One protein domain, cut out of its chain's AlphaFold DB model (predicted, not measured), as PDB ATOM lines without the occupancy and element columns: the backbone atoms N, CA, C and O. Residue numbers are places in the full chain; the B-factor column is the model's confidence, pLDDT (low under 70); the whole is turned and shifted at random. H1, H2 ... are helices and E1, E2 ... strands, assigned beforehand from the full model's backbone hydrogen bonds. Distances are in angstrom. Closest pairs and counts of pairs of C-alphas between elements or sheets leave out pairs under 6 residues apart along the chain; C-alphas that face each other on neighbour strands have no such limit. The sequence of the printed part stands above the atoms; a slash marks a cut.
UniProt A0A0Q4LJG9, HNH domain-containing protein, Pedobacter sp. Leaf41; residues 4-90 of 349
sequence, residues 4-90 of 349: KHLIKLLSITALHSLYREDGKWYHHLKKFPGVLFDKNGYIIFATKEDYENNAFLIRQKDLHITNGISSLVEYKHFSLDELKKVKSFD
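AT A GLANCE: This is residues 4 to 90 of the 349 residues of the protein "HNH domain-containing protein" of Pedobacter sp. Leaf41 (UniProt A0A0Q4LJG9). A small three-stranded sheet lies near the middle, with H1 over one face, H2 at one end of the strands and H3 beyond the other. A long loop, residues 54 to 79, leads from H2 to H3. The 87 printed residues run H1 E1 E2 E3 H2 H3; the mixed sheet has order E1 E2 E3. The class is mixed, with under half of the residues in named elements; the whole is compact, radius of gyration of the C-alphas 12.4 A, spanning 37 by 24 by 20 A.

IN THESE COORDINATES: The strands are E1, residues 16 to 19, E2, 34 to 37, and E3, 41 to 45, 13.9 A long. The helices are H1, 4 to 9, from C-alpha 4 at (169.186, 159.799, 214.076), H2, 48 to 53, and H3, 80 to 89, 14.0 A long, to C-alpha 89 at (170.392, 159.075, 200.417).

HOW THE PARTS SIT: E1 and E2 are parallel, N 35 to O 16 2.8 A. E2 and E3 form an antiparallel hairpin, N 36 to O 43 3.0 A. H1 stands up from the sheet, height 8.9 A. H2 only grazes it. H1 and H3 only just touch, with 3 pairs of C-alphas within 8 A, closest Leu 9 and Lys 85, 7.5 A. In H2 and H3 every O i to N i+4 pair is within hydrogen-bond range, in H1 1 of 2.

THE WHOLE: The printed part has no cut. Links E1 to E2 and H2 to H3 are long. pLDDT is under 70 at residues 26, 55 to 67, 80 to 81 and 83 to 90.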
ATOM      1  N   LYS A   4     170.621 159.956 213.743       74.31
ATOM      2  CA  LYS A   4     169.186 159.799 214.076       74.31
ATOM      3  C   LYS A   4     168.362 159.349 212.872       74.31
ATOM      4  O   LYS A   4     167.328 158.706 213.025       74.31
ATOM      5  N   HIS A   5     168.805 159.732 211.679       70.12
ATOM      6  CA  HIS A   5     168.163 159.352 210.431       70.12
ATOM      7  C   HIS A   5     168.565 157.932 210.021       70.12
ATOM      8  O   HIS A   5     167.711 157.168 209.587       70.12
ATOM      9  N   LEU A   6     169.831 157.554 210.236       73.75
ATOM     10  CA  LEU A   6     170.321 156.197 209.977       73.75
ATOM     11  C   LEU A   6     169.593 155.149 210.826       73.75
ATOM     12  O   LEU A   6     169.208 154.116 210.293       73.75
ATOM     13  N   ILE A   7     169.300 155.448 212.098       78.31
ATOM     14  CA  ILE A   7     168.453 154.590 212.945       78.31
ATOM     15  C   ILE A   7     167.097 154.310 212.279       78.31
ATOM     16  O   ILE A   7     166.685 153.158 212.199       78.31
ATOM     17  N   LYS A   8     166.410 155.347 211.776       77.38
ATOM     18  CA  LYS A   8     165.094 155.201 211.127       77.38
ATOM     19  C   LYS A   8     165.182 154.455 209.796       77.38
ATOM     20  O   LYS A   8     164.347 153.606 209.520       77.38
ATOM     21  N   LEU A   9     166.186 154.779 208.982       75.56
ATOM     22  CA  LEU A   9     166.382 154.212 207.645       75.56
ATOM     23  C   LEU A   9     166.716 152.713 207.688       75.56
ATOM     24  O   LEU A   9     166.305 151.953 206.811       75.56
ATOM     25  N   LEU A  10     167.479 152.309 208.702       78.88
ATOM     26  CA  LEU A  10     167.958 150.941 208.895       78.88
ATOM     27  C   LEU A  10     167.100 150.157 209.898       78.88
ATOM     28  O   LEU A  10     167.420 149.016 210.208       78.88
ATOM     29  N   SER A  11     166.028 150.766 210.418       83.12
ATOM     30  CA  SER A  11     165.165 150.189 211.457       83.12
ATOM     31  C   SER A  11     165.942 149.679 212.684       83.12
ATOM     32  O   SER A  11     165.589 148.668 213.288       83.12
ATOM     33  N   ILE A  12     167.016 150.380 213.060       83.19
ATOM     34  CA  ILE A  12     167.833 150.052 214.234       83.19
ATOM     35  C   ILE A  12     167.124 150.575 215.484       83.19
ATOM     36  O   ILE A  12     166.640 151.701 215.504       83.19
ATOM     37  N   THR A  13     167.077 149.788 216.558       85.81
ATOM     38  CA  THR A  13     166.491 150.233 217.833       85.81
ATOM     39  C   THR A  13     167.573 150.855 218.713       85.81
ATOM     40  O   THR A  13     168.365 150.141 219.320       85.81
ATOM     41  N   ALA A  14     167.632 152.191 218.772       85.62
ATOM     42  CA  ALA A  14     168.569 152.918 219.631       85.62
ATOM     43  C   ALA A  14     168.013 154.279 220.092       85.62
ATOM     44  O   ALA A  14     167.346 154.991 219.344       85.62
ATOM     45  N   LEU A  15     168.317 154.657 221.337       82.06
ATOM     46  CA  LEU A  15     167.932 155.930 221.964       82.06
ATOM     47  C   LEU A  15     168.936 157.056 221.693       82.06
ATOM     48  O   LEU A  15     168.623 158.237 221.879       82.06
ATOM     49  N   HIS A  16     170.152 156.707 221.275       82.06
ATOM     50  CA  HIS A  16     171.193 157.664 220.935       82.06
ATOM     51  C   HIS A  16     172.013 157.170 219.752       82.06
ATOM     52  O   HIS A  16     172.430 156.020 219.712       82.06
ATOM     53  N   SER A  17     172.272 158.058 218.802       84.50
ATOM     54  CA  SER A  17     173.053 157.756 217.605       84.50
ATOM     55  C   SER A  17     173.971 158.894 217.260       84.50
ATOM     56  O   SER A  17     173.528 160.048 217.242       84.50
ATOM     57  N   LEU A  18     175.178 158.553 216.841       79.44
ATOM     58  CA  LEU A  18     176.124 159.507 216.297       79.44
ATOM     59  C   LEU A  18     176.710 158.946 214.987       79.44
ATOM     60  O   LEU A  18     176.895 157.740 214.859       79.44
ATOM     61  N   TYR A  19     176.971 159.814 214.006       81.44
ATOM     62  CA  TYR A  19     177.619 159.456 212.735       81.44
ATOM     63  C   TYR A  19     178.924 160.232 212.553       81.44
ATOM     64  O   TYR A  19     178.930 161.450 212.757       81.44
ATOM     65  N   ARG A  20     179.987 159.549 212.116       74.75
ATOM     66  CA  ARG A  20     181.231 160.164 211.642       74.75
ATOM     67  C   ARG A  20     181.809 159.386 210.477       74.75
ATOM     68  O   ARG A  20     182.038 158.191 210.577       74.75
ATOM     69  N   GLU A  21     182.089 160.088 209.390       75.19
ATOM     70  CA  GLU A  21     182.530 159.479 208.136       75.19
ATOM     71  C   GLU A  21     183.880 158.755 208.244       75.19
ATOM     72  O   GLU A  21     184.057 157.691 207.654       75.19
ATOM     73  N   ASP A  22     184.808 159.298 209.037       71.19
ATOM     74  CA  ASP A  22     186.128 158.719 209.312       71.19
ATOM     75  C   ASP A  22     186.103 157.607 210.372       71.19
ATOM     76  O   ASP A  22     187.129 156.981 210.633       71.19
ATOM     77  N   GLY A  23     184.953 157.389 211.017       70.38
ATOM     78  CA  GLY A  23     184.769 156.412 212.085       70.38
ATOM     79  C   GLY A  23     185.527 156.719 213.380       70.38
ATOM     80  O   GLY A  23     185.407 155.937 214.322       70.38
ATOM     81  N   LYS A  24     186.281 157.824 213.468       77.06
ATOM     82  CA  LYS A  24     187.061 158.202 214.660       77.06
ATOM     83  C   LYS A  24     186.169 158.921 215.657       77.06
ATOM     84  O   LYS A  24     185.487 159.865 215.287       77.06
ATOM     85  N   TRP A  25     186.181 158.546 216.932       71.44
ATOM     86  CA  TRP A  25     185.260 159.130 217.915       71.44
ATOM     87  C   TRP A  25     185.959 159.797 219.079       71.44
ATOM     88  O   TRP A  25     186.860 159.203 219.662       71.44
ATOM     89  N   TYR A  26     185.442 160.984 219.418       68.38
ATOM     90  CA  TYR A  26     185.833 161.781 220.580       68.38
ATOM     91  C   TYR A  26     184.687 162.035 221.571       68.38
ATOM     92  O   TYR A  26     184.899 162.457 222.698       68.38
ATOM     93  N   HIS A  27     183.448 161.715 221.191       72.69
ATOM     94  CA  HIS A  27     182.263 162.010 221.996       72.69
ATOM     95  C   HIS A  27     181.633 160.749 222.587       72.69
ATOM     96  O   HIS A  27     181.522 159.725 221.915       72.69
ATOM     97  N   HIS A  28     181.164 160.858 223.831       75.12
ATOM     98  CA  HIS A  28     180.531 159.757 224.553       75.12
ATOM     99  C   HIS A  28     179.056 159.565 224.181       75.12
ATOM    100  O   HIS A  28     178.299 160.528 224.005       75.12
ATOM    101  N   LEU A  29     178.615 158.305 224.149       80.88
ATOM    102  CA  LEU A  29     177.191 157.979 224.145       80.88
ATOM    103  C   LEU A  29     176.588 158.267 225.528       80.88
ATOM    104  O   LEU A  29     177.151 157.894 226.551       80.88
ATOM    105  N   LYS A  30     175.434 158.948 225.555       83.44
ATOM    106  CA  LYS A  30     174.761 159.379 226.792       83.44
ATOM    107  C   LYS A  30     173.489 158.589 227.127       83.44
ATOM    108  O   LYS A  30     173.017 158.679 228.254       83.44
ATOM    109  N   LYS A  31     172.901 157.867 226.164       84.69
ATOM    110  CA  LYS A  31     171.691 157.041 226.347       84.69
ATOM    111  C   LYS A  31     171.859 155.711 225.612       84.69
ATOM    112  O   LYS A  31     172.510 155.693 224.567       84.69
ATOM    113  N   PHE A  32     171.257 154.651 226.150       86.25
ATOM    114  CA  PHE A  32     171.409 153.274 225.668       86.25
ATOM    115  C   PHE A  32     170.037 152.597 225.500       86.25
ATOM    116  O   PHE A  32     169.170 152.866 226.331       86.25
ATOM    117  N   PRO A  33     169.808 151.773 224.459       88.00
ATOM    118  CA  PRO A  33     170.781 151.322 223.457       88.00
ATOM    119  C   PRO A  33     171.330 152.465 222.597       88.00
ATOM    120  O   PRO A  33     170.588 153.371 222.210       88.00
ATOM    121  N   GLY A  34     172.640 152.485 222.380       86.88
ATOM    122  CA  GLY A  34     173.349 153.566 221.701       86.88
ATOM    123  C   GLY A  34     174.112 153.043 220.492       86.88
ATOM    124  O   GLY A  34     174.631 151.937 220.534       86.88
ATOM    125  N   VAL A  35     174.192 153.812 219.409       87.69
ATOM    126  CA  VAL A  35     174.822 153.369 218.155       87.69
ATOM    127  C   VAL A  35     175.813 154.401 217.620       87.69
ATOM    128  O   VAL A  35     175.551 155.608 217.623       87.69
ATOM    129  N   LEU A  36     176.959 153.918 217.147       86.06
ATOM    130  CA  LEU A  36     177.940 154.711 216.408       86.06
ATOM    131  C   LEU A  36     177.964 154.233 214.958       86.06
ATOM    132  O   LEU A  36     178.062 153.036 214.712       86.06
ATOM    133  N   PHE A  37     177.884 155.169 214.016       84.88
ATOM    134  CA  PHE A  37     177.924 154.903 212.578       84.88
ATOM    135  C   PHE A  37     179.180 155.494 211.935       84.88
ATOM    136  O   PHE A  37     179.613 156.589 212.312       84.88
ATOM    137  N   ASP A  38     179.676 154.823 210.899       82.88
ATOM    138  CA  ASP A  38     180.605 155.374 209.915       82.88
ATOM    139  C   ASP A  38     180.080 155.160 208.486       82.88
ATOM    140  O   ASP A  38     178.928 154.767 208.284       82.88
ATOM    141  N   LYS A  39     180.894 155.477 207.474       78.75
ATOM    142  CA  LYS A  39     180.497 155.341 206.063       78.75
ATOM    143  C   LYS A  39     180.294 153.891 205.597       78.75
ATOM    144  O   LYS A  39     179.679 153.672 204.557       78.75
ATOM    145  N   ASN A  40     180.817 152.914 206.335       78.81
ATOM    146  CA  ASN A  40     180.862 151.504 205.948       78.81
ATOM    147  C   ASN A  40     179.969 150.606 206.823       78.81
ATOM    148  O   ASN A  40     179.732 149.452 206.454       78.81
ATOM    149  N   GLY A  41     179.472 151.107 207.956       84.12
ATOM    150  CA  GLY A  41     178.750 150.297 208.925       84.12
ATOM    151  C   GLY A  41     178.510 150.989 210.262       84.12
ATOM    152  O   GLY A  41     178.480 152.219 210.370       84.12
ATOM    153  N   TYR A  42     178.272 150.183 211.293       90.19
ATOM    154  CA  TYR A  42     177.880 150.658 212.614       90.19
ATOM    155  C   TYR A  42     178.168 149.655 213.727       90.19
ATOM    156  O   TYR A  42     178.340 148.464 213.492       90.19
ATOM    157  N   ILE A  43     178.156 150.136 214.966       87.12
ATOM    158  CA  ILE A  43     178.215 149.312 216.176       87.12
ATOM    159  C   ILE A  43     177.131 149.756 217.158       87.12
ATOM    160  O   ILE A  43     176.931 150.957 217.363       87.12
ATOM    161  N   ILE A  44     176.419 148.793 217.746       88.25
ATOM    162  CA  ILE A  44     175.354 149.028 218.728       88.25
ATOM    163  C   ILE A  44     175.849 148.575 220.095       88.25
ATOM    164  O   ILE A  44     176.288 147.445 220.249       88.25
ATOM    165  N   PHE A  45     175.686 149.437 221.086       87.81
ATOM    166  CA  PHE A  45     175.860 149.123 222.494       87.81
ATOM    167  C   PHE A  45     174.477 149.003 223.127       87.81
ATOM    168  O   PHE A  45     173.752 150.001 223.219       87.81
ATOM    169  N   ALA A  46     174.084 147.787 223.505       85.19
ATOM    170  CA  ALA A  46     172.747 147.516 224.029       85.19
ATOM    171  C   ALA A  46     172.535 148.193 225.389       85.19
ATOM    172  O   ALA A  46     171.511 148.846 225.607       85.19
ATOM    173  N   THR A  47     173.533 148.117 226.267       84.50
ATOM    174  CA  THR A  47     173.505 148.735 227.593       84.50
ATOM    175  C   THR A  47     174.669 149.701 227.805       84.50
ATOM    176  O   THR A  47     175.649 149.739 227.057       84.50
ATOM    177  N   LYS A  48     174.549 150.513 228.860       85.44
ATOM    178  CA  LYS A  48     175.647 151.362 229.327       85.44
ATOM    179  C   LYS A  48     176.845 150.516 229.767       85.44
ATOM    180  O   LYS A  48     177.971 150.915 229.514       85.44
ATOM    181  N   GLU A  49     176.593 149.360 230.375       81.75
ATOM    182  CA  GLU A  49     177.624 148.435 230.840       81.75
ATOM    183  C   GLU A  49     178.406 147.825 229.668       81.75
ATOM    184  O   GLU A  49     179.632 147.836 229.699       81.75
ATOM    185  N   ASP A  50     177.737 147.434 228.577       81.62
ATOM    186  CA  ASP A  50     178.406 146.951 227.352       81.62
ATOM    187  C   ASP A  50     179.305 148.031 226.738       81.62
ATOM    188  O   ASP A  50     180.434 147.782 226.308       81.62
ATOM    189  N   TYR A  51     178.807 149.270 226.722       81.62
ATOM    190  CA  TYR A  51     179.581 150.419 226.274       81.62
ATOM    191  C   TYR A  51     180.751 150.717 227.205       81.62
ATOM    192  O   TYR A  51     181.806 151.118 226.719       81.62
ATOM    193  N   GLU A  52     180.579 150.532 228.516       78.62
ATOM    194  CA  GLU A  52     181.578 150.829 229.539       78.62
ATOM    195  C   GLU A  52     182.644 149.729 229.702       78.62
ATOM    196  O   GLU A  52     183.806 150.038 229.977       78.62
ATOM    197  N   ASN A  53     182.324 148.477 229.408       77.25
ATOM    198  CA  ASN A  53     183.248 147.349 229.546       77.25
ATOM    199  C   ASN A  53     183.992 147.004 228.246       77.25
ATOM    200  O   ASN A  53     184.837 146.111 228.230       77.25
ATOM    201  N   ASN A  54     183.730 147.723 227.150       74.25
ATOM    202  CA  ASN A  54     184.421 147.495 225.886       74.25
ATOM    203  C   ASN A  54     185.910 147.897 225.970       74.25
ATOM    204  O   ASN A  54     186.247 149.083 225.986       74.25
ATOM    205  N   ALA A  55     186.798 146.899 225.977       66.69
ATOM    206  CA  ALA A  55     188.245 147.058 226.158       66.69
ATOM    207  C   ALA A  55     188.947 147.891 225.067       66.69
ATOM    208  O   ALA A  55     190.057 148.376 225.275       66.69
ATOM    209  N   PHE A  56     188.308 148.075 223.910       65.62
ATOM    210  CA  PHE A  56     188.866 148.820 222.781       65.62
ATOM    211  C   PHE A  56     188.484 150.308 222.799       65.62
ATOM    212  O   PHE A  56     188.963 151.083 221.968       65.62
ATOM    213  N   LEU A  57     187.634 150.728 223.741       68.56
ATOM    214  CA  LEU A  57     187.286 152.127 223.956       68.56
ATOM    215  C   LEU A  57     188.237 152.743 224.986       68.56
ATOM    216  O   LEU A  57     188.026 152.629 226.193       68.56
ATOM    217  N   ILE A  58     189.271 153.442 224.514       62.25
ATOM    218  CA  ILE A  58     190.165 154.200 225.396       62.25
ATOM    219  C   ILE A  58     189.405 155.441 225.871       62.25
ATOM    220  O   ILE A  58     189.025 156.291 225.062       62.25
ATOM    221  N   ARG A  59     189.151 155.545 227.178       61.81
ATOM    222  CA  ARG A  59     188.408 156.669 227.764       61.81
ATOM    223  C   ARG A  59     189.338 157.581 228.548       61.81
ATOM    224  O   ARG A  59     189.954 157.155 229.519       61.81
ATOM    225  N   GLN A  60     189.406 158.838 228.126       56.41
ATOM    226  CA  GLN A  60     189.960 159.944 228.906       56.41
ATOM    227  C   GLN A  60     188.845 160.985 229.105       56.41
ATOM    228  O   GLN A  60     187.687 160.607 229.264       56.41
ATOM    229  N   LYS A  61     189.147 162.290 229.101       47.47
ATOM    230  CA  LYS A  61     188.119 163.350 229.116       47.47
ATOM    231  C   LYS A  61     187.162 163.259 227.912       47.47
ATOM    232  O   LYS A  61     186.011 163.670 228.020       47.47
ATOM    233  N   ASP A  62     187.658 162.688 226.817       46.50
ATOM    234  CA  ASP A  62     186.948 162.361 225.586       46.50
ATOM    235  C   ASP A  62     187.130 160.860 225.267       46.50
ATOM    236  O   ASP A  62     188.078 160.211 225.733       46.50
ATOM    237  N   LEU A  63     186.220 160.295 224.468       61.44
ATOM    238  CA  LEU A  63     186.367 158.940 223.917       61.44
ATOM    239  C   LEU A  63     187.551 158.942 222.936       61.44
ATOM    240  O   LEU A  63     187.790 159.953 222.300       61.44
ATOM    241  N   HIS A  64     188.313 157.868 222.766       64.88
ATOM    242  CA  HIS A  64     189.337 157.832 221.716       64.88
ATOM    243  C   HIS A  64     189.283 156.500 220.975       64.88
ATOM    244  O   HIS A  64     189.720 155.469 221.479       64.88
ATOM    245  N   ILE A  65     188.750 156.543 219.751       66.12
ATOM    246  CA  ILE A  65     188.758 155.415 218.809       66.12
ATOM    247  C   ILE A  65     189.589 155.827 217.593       66.12
ATOM    248  O   ILE A  65     189.062 156.255 216.568       66.12
ATOM    249  N   THR A  66     190.912 155.784 217.725       59.50
ATOM    250  CA  THR A  66     191.850 156.304 216.715       59.50
ATOM    251  C   THR A  66     191.899 155.471 215.435       59.50
ATOM    252  O   THR A  66     192.126 156.037 214.367       59.50
ATOM    253  N   ASN A  67     191.620 154.168 215.525       69.62
ATOM    254  CA  ASN A  67     191.575 153.242 214.384       69.62
ATOM    255  C   ASN A  67     190.176 153.109 213.755       69.62
ATOM    256  O   ASN A  67     189.979 152.300 212.852       69.62
ATOM    257  N   GLY A  68     189.221 153.925 214.210       78.69
ATOM    258  CA  GLY A  68     187.838 153.897 213.750       78.69
ATOM    259  C   GLY A  68     186.999 152.788 214.392       78.69
ATOM    260  O   GLY A  68     187.523 151.794 214.886       78.69
ATOM    261  N   ILE A  69     185.673 152.938 214.398       80.00
ATOM    262  CA  ILE A  69     184.765 151.923 214.973       80.00
ATOM    263  C   ILE A  69     184.812 150.580 214.245       80.00
ATOM    264  O   ILE A  69     184.470 149.566 214.846       80.00
ATOM    265  N   SER A  70     185.273 150.553 212.993       82.69
ATOM    266  CA  SER A  70     185.477 149.325 212.224       82.69
ATOM    267  C   SER A  70     186.509 148.380 212.841       82.69
ATOM    268  O   SER A  70     186.540 147.209 212.486       82.69
ATOM    269  N   SER A  71     187.362 148.861 213.754       79.56
ATOM    270  CA  SER A  71     188.313 148.011 214.477       79.56
ATOM    271  C   SER A  71     187.709 147.314 215.703       79.56
ATOM    272  O   SER A  71     188.426 146.609 216.407       79.56
ATOM    273  N   LEU A  72     186.433 147.557 216.021       80.69
ATOM    274  CA  LEU A  72     185.756 146.972 217.178       80.69
ATOM    275  C   LEU A  72     185.141 145.616 216.815       80.69
ATOM    276  O   LEU A  72     184.567 145.457 215.742       80.69
ATOM    277  N   VAL A  73     185.218 144.653 217.736       74.94
ATOM    278  CA  VAL A  73     184.824 143.246 217.503       74.94
ATOM    279  C   VAL A  73     183.358 143.087 217.076       74.94
ATOM    280  O   VAL A  73     183.043 142.222 216.269       74.94
ATOM    281  N   GLU A  74     182.459 143.937 217.574       83.12
ATOM    282  CA  GLU A  74     181.015 143.859 217.295       83.12
ATOM    283  C   GLU A  74     180.557 144.792 216.164       83.12
ATOM    284  O   GLU A  74     179.361 145.049 215.991       83.12
ATOM    285  N   TYR A  75     181.502 145.336 215.398       84.50
ATOM    286  CA  TYR A  75     181.185 146.192 214.268       84.50
ATOM    287  C   TYR A  75     180.461 145.413 213.163       84.50
ATOM    288  O   TYR A  75     180.879 144.334 212.741       84.50
ATOM    289  N   LYS A  76     179.372 145.993 212.658       85.50
ATOM    290  CA  LYS A  76     178.563 145.452 211.567       85.50
ATOM    291  C   LYS A  76     178.744 146.306 210.324       85.50
ATOM    292  O   LYS A  76     178.401 147.486 210.319       85.50
ATOM    293  N   HIS A  77     179.223 145.687 209.251       85.56
ATOM    294  CA  HIS A  77     179.191 146.299 207.929       85.56
ATOM    295  C   HIS A  77     177.753 146.434 207.435       85.56
ATOM    296  O   HIS A  77     176.926 145.548 207.659       85.56
ATOM    297  N   PHE A  78     177.467 147.518 206.714       80.25
ATOM    298  CA  PHE A  78     176.218 147.617 205.969       80.25
ATOM    299  C   PHE A  78     176.140 146.495 204.924       80.25
ATOM    300  O   PHE A  78     177.076 146.277 204.151       80.25
ATOM    301  N   SER A  79     174.999 145.818 204.854       75.06
ATOM    302  CA  SER A  79     174.659 144.931 203.739       75.06
ATOM    303  C   SER A  79     174.546 145.713 202.425       75.06
ATOM    304  O   SER A  79     174.405 146.935 202.416       75.06
ATOM    305  N   LEU A  80     174.562 145.021 201.282       61.44
ATOM    306  CA  LEU A  80     174.426 145.668 199.970       61.44
ATOM    307  C   LEU A  80     173.122 146.471 199.835       61.44
ATOM    308  O   LEU A  80     173.118 147.524 199.197       61.44
ATOM    309  N   ASP A  81     172.033 146.017 200.453       69.12
ATOM    310  CA  ASP A  81     170.751 146.723 200.426       69.12
ATOM    311  C   ASP A  81     170.732 147.925 201.373       69.12
ATOM    312  O   ASP A  81     170.200 148.979 201.021       69.12
ATOM    313  N   GLU A  82     171.370 147.821 202.540       74.81
ATOM    314  CA  GLU A  82     171.586 148.966 203.428       74.81
ATOM    315  C   GLU A  82     172.514 149.995 202.778       74.81
ATOM    316  O   GLU A  82     172.194 151.178 202.784       74.81
ATOM    317  N   LEU A  83     173.587 149.568 202.107       66.12
ATOM    318  CA  LEU A  83     174.464 150.443 201.328       66.12
ATOM    319  C   LEU A  83     173.712 151.135 200.195       66.12
ATOM    320  O   LEU A  83     173.948 152.314 199.963       66.12
ATOM    321  N   LYS A  84     172.792 150.459 199.496       65.38
ATOM    322  CA  LYS A  84     171.940 151.106 198.481       65.38
ATOM    323  C   LYS A  84     171.008 152.144 199.106       65.38
ATOM    324  O   LYS A  84     170.886 153.240 198.562       65.38
ATOM    325  N   LYS A  85     170.391 151.853 200.257       65.50
ATOM    326  CA  LYS A  85     169.549 152.812 201.004       65.50
ATOM    327  C   LYS A  85     170.357 154.015 201.501       65.50
ATOM    328  O   LYS A  85     169.911 155.149 201.401       65.50
ATOM    329  N   VAL A  86     171.568 153.768 201.989       61.88
ATOM    330  CA  VAL A  86     172.481 154.785 202.517       61.88
ATOM    331  C   VAL A  86     173.087 155.630 201.384       61.88
ATOM    332  O   VAL A  86     173.149 156.848 201.516       61.88
ATOM    333  N   LYS A  87     173.450 155.029 200.241       56.88
ATOM    334  CA  LYS A  87     174.011 155.720 199.058       56.88
ATOM    335  C   LYS A  87     172.969 156.454 198.215       56.88
ATOM    336  O   LYS A  87     173.269 157.529 197.718       56.88
ATOM    337  N   SER A  88     171.751 155.925 198.074       52.41
ATOM    338  CA  SER A  88     170.641 156.668 197.441       52.41
ATOM    339  C   SER A  88     170.251 157.914 198.240       52.41
ATOM    340  O   SER A  88     169.705 158.863 197.683       52.41
ATOM    341  N   PHE A  89     170.575 157.931 199.536       48.38
ATOM    342  CA  PHE A  89     170.392 159.075 200.417       48.38
ATOM    343  C   PHE A  89     171.600 160.025 200.457       48.38
ATOM    344  O   PHE A  89     171.425 161.216 200.733       48.38
ATOM    345  N   ASP A  90     172.816 159.548 200.164       44.66
ATOM    346  CA  ASP A  90     174.024 160.380 200.123       44.66
ATOM    347  C   ASP A  90     174.109 161.181 198.817       44.66
ATOM    348  O   ASP A  90     174.975 161.014 197.965       44.66
TER     349      ASP A  90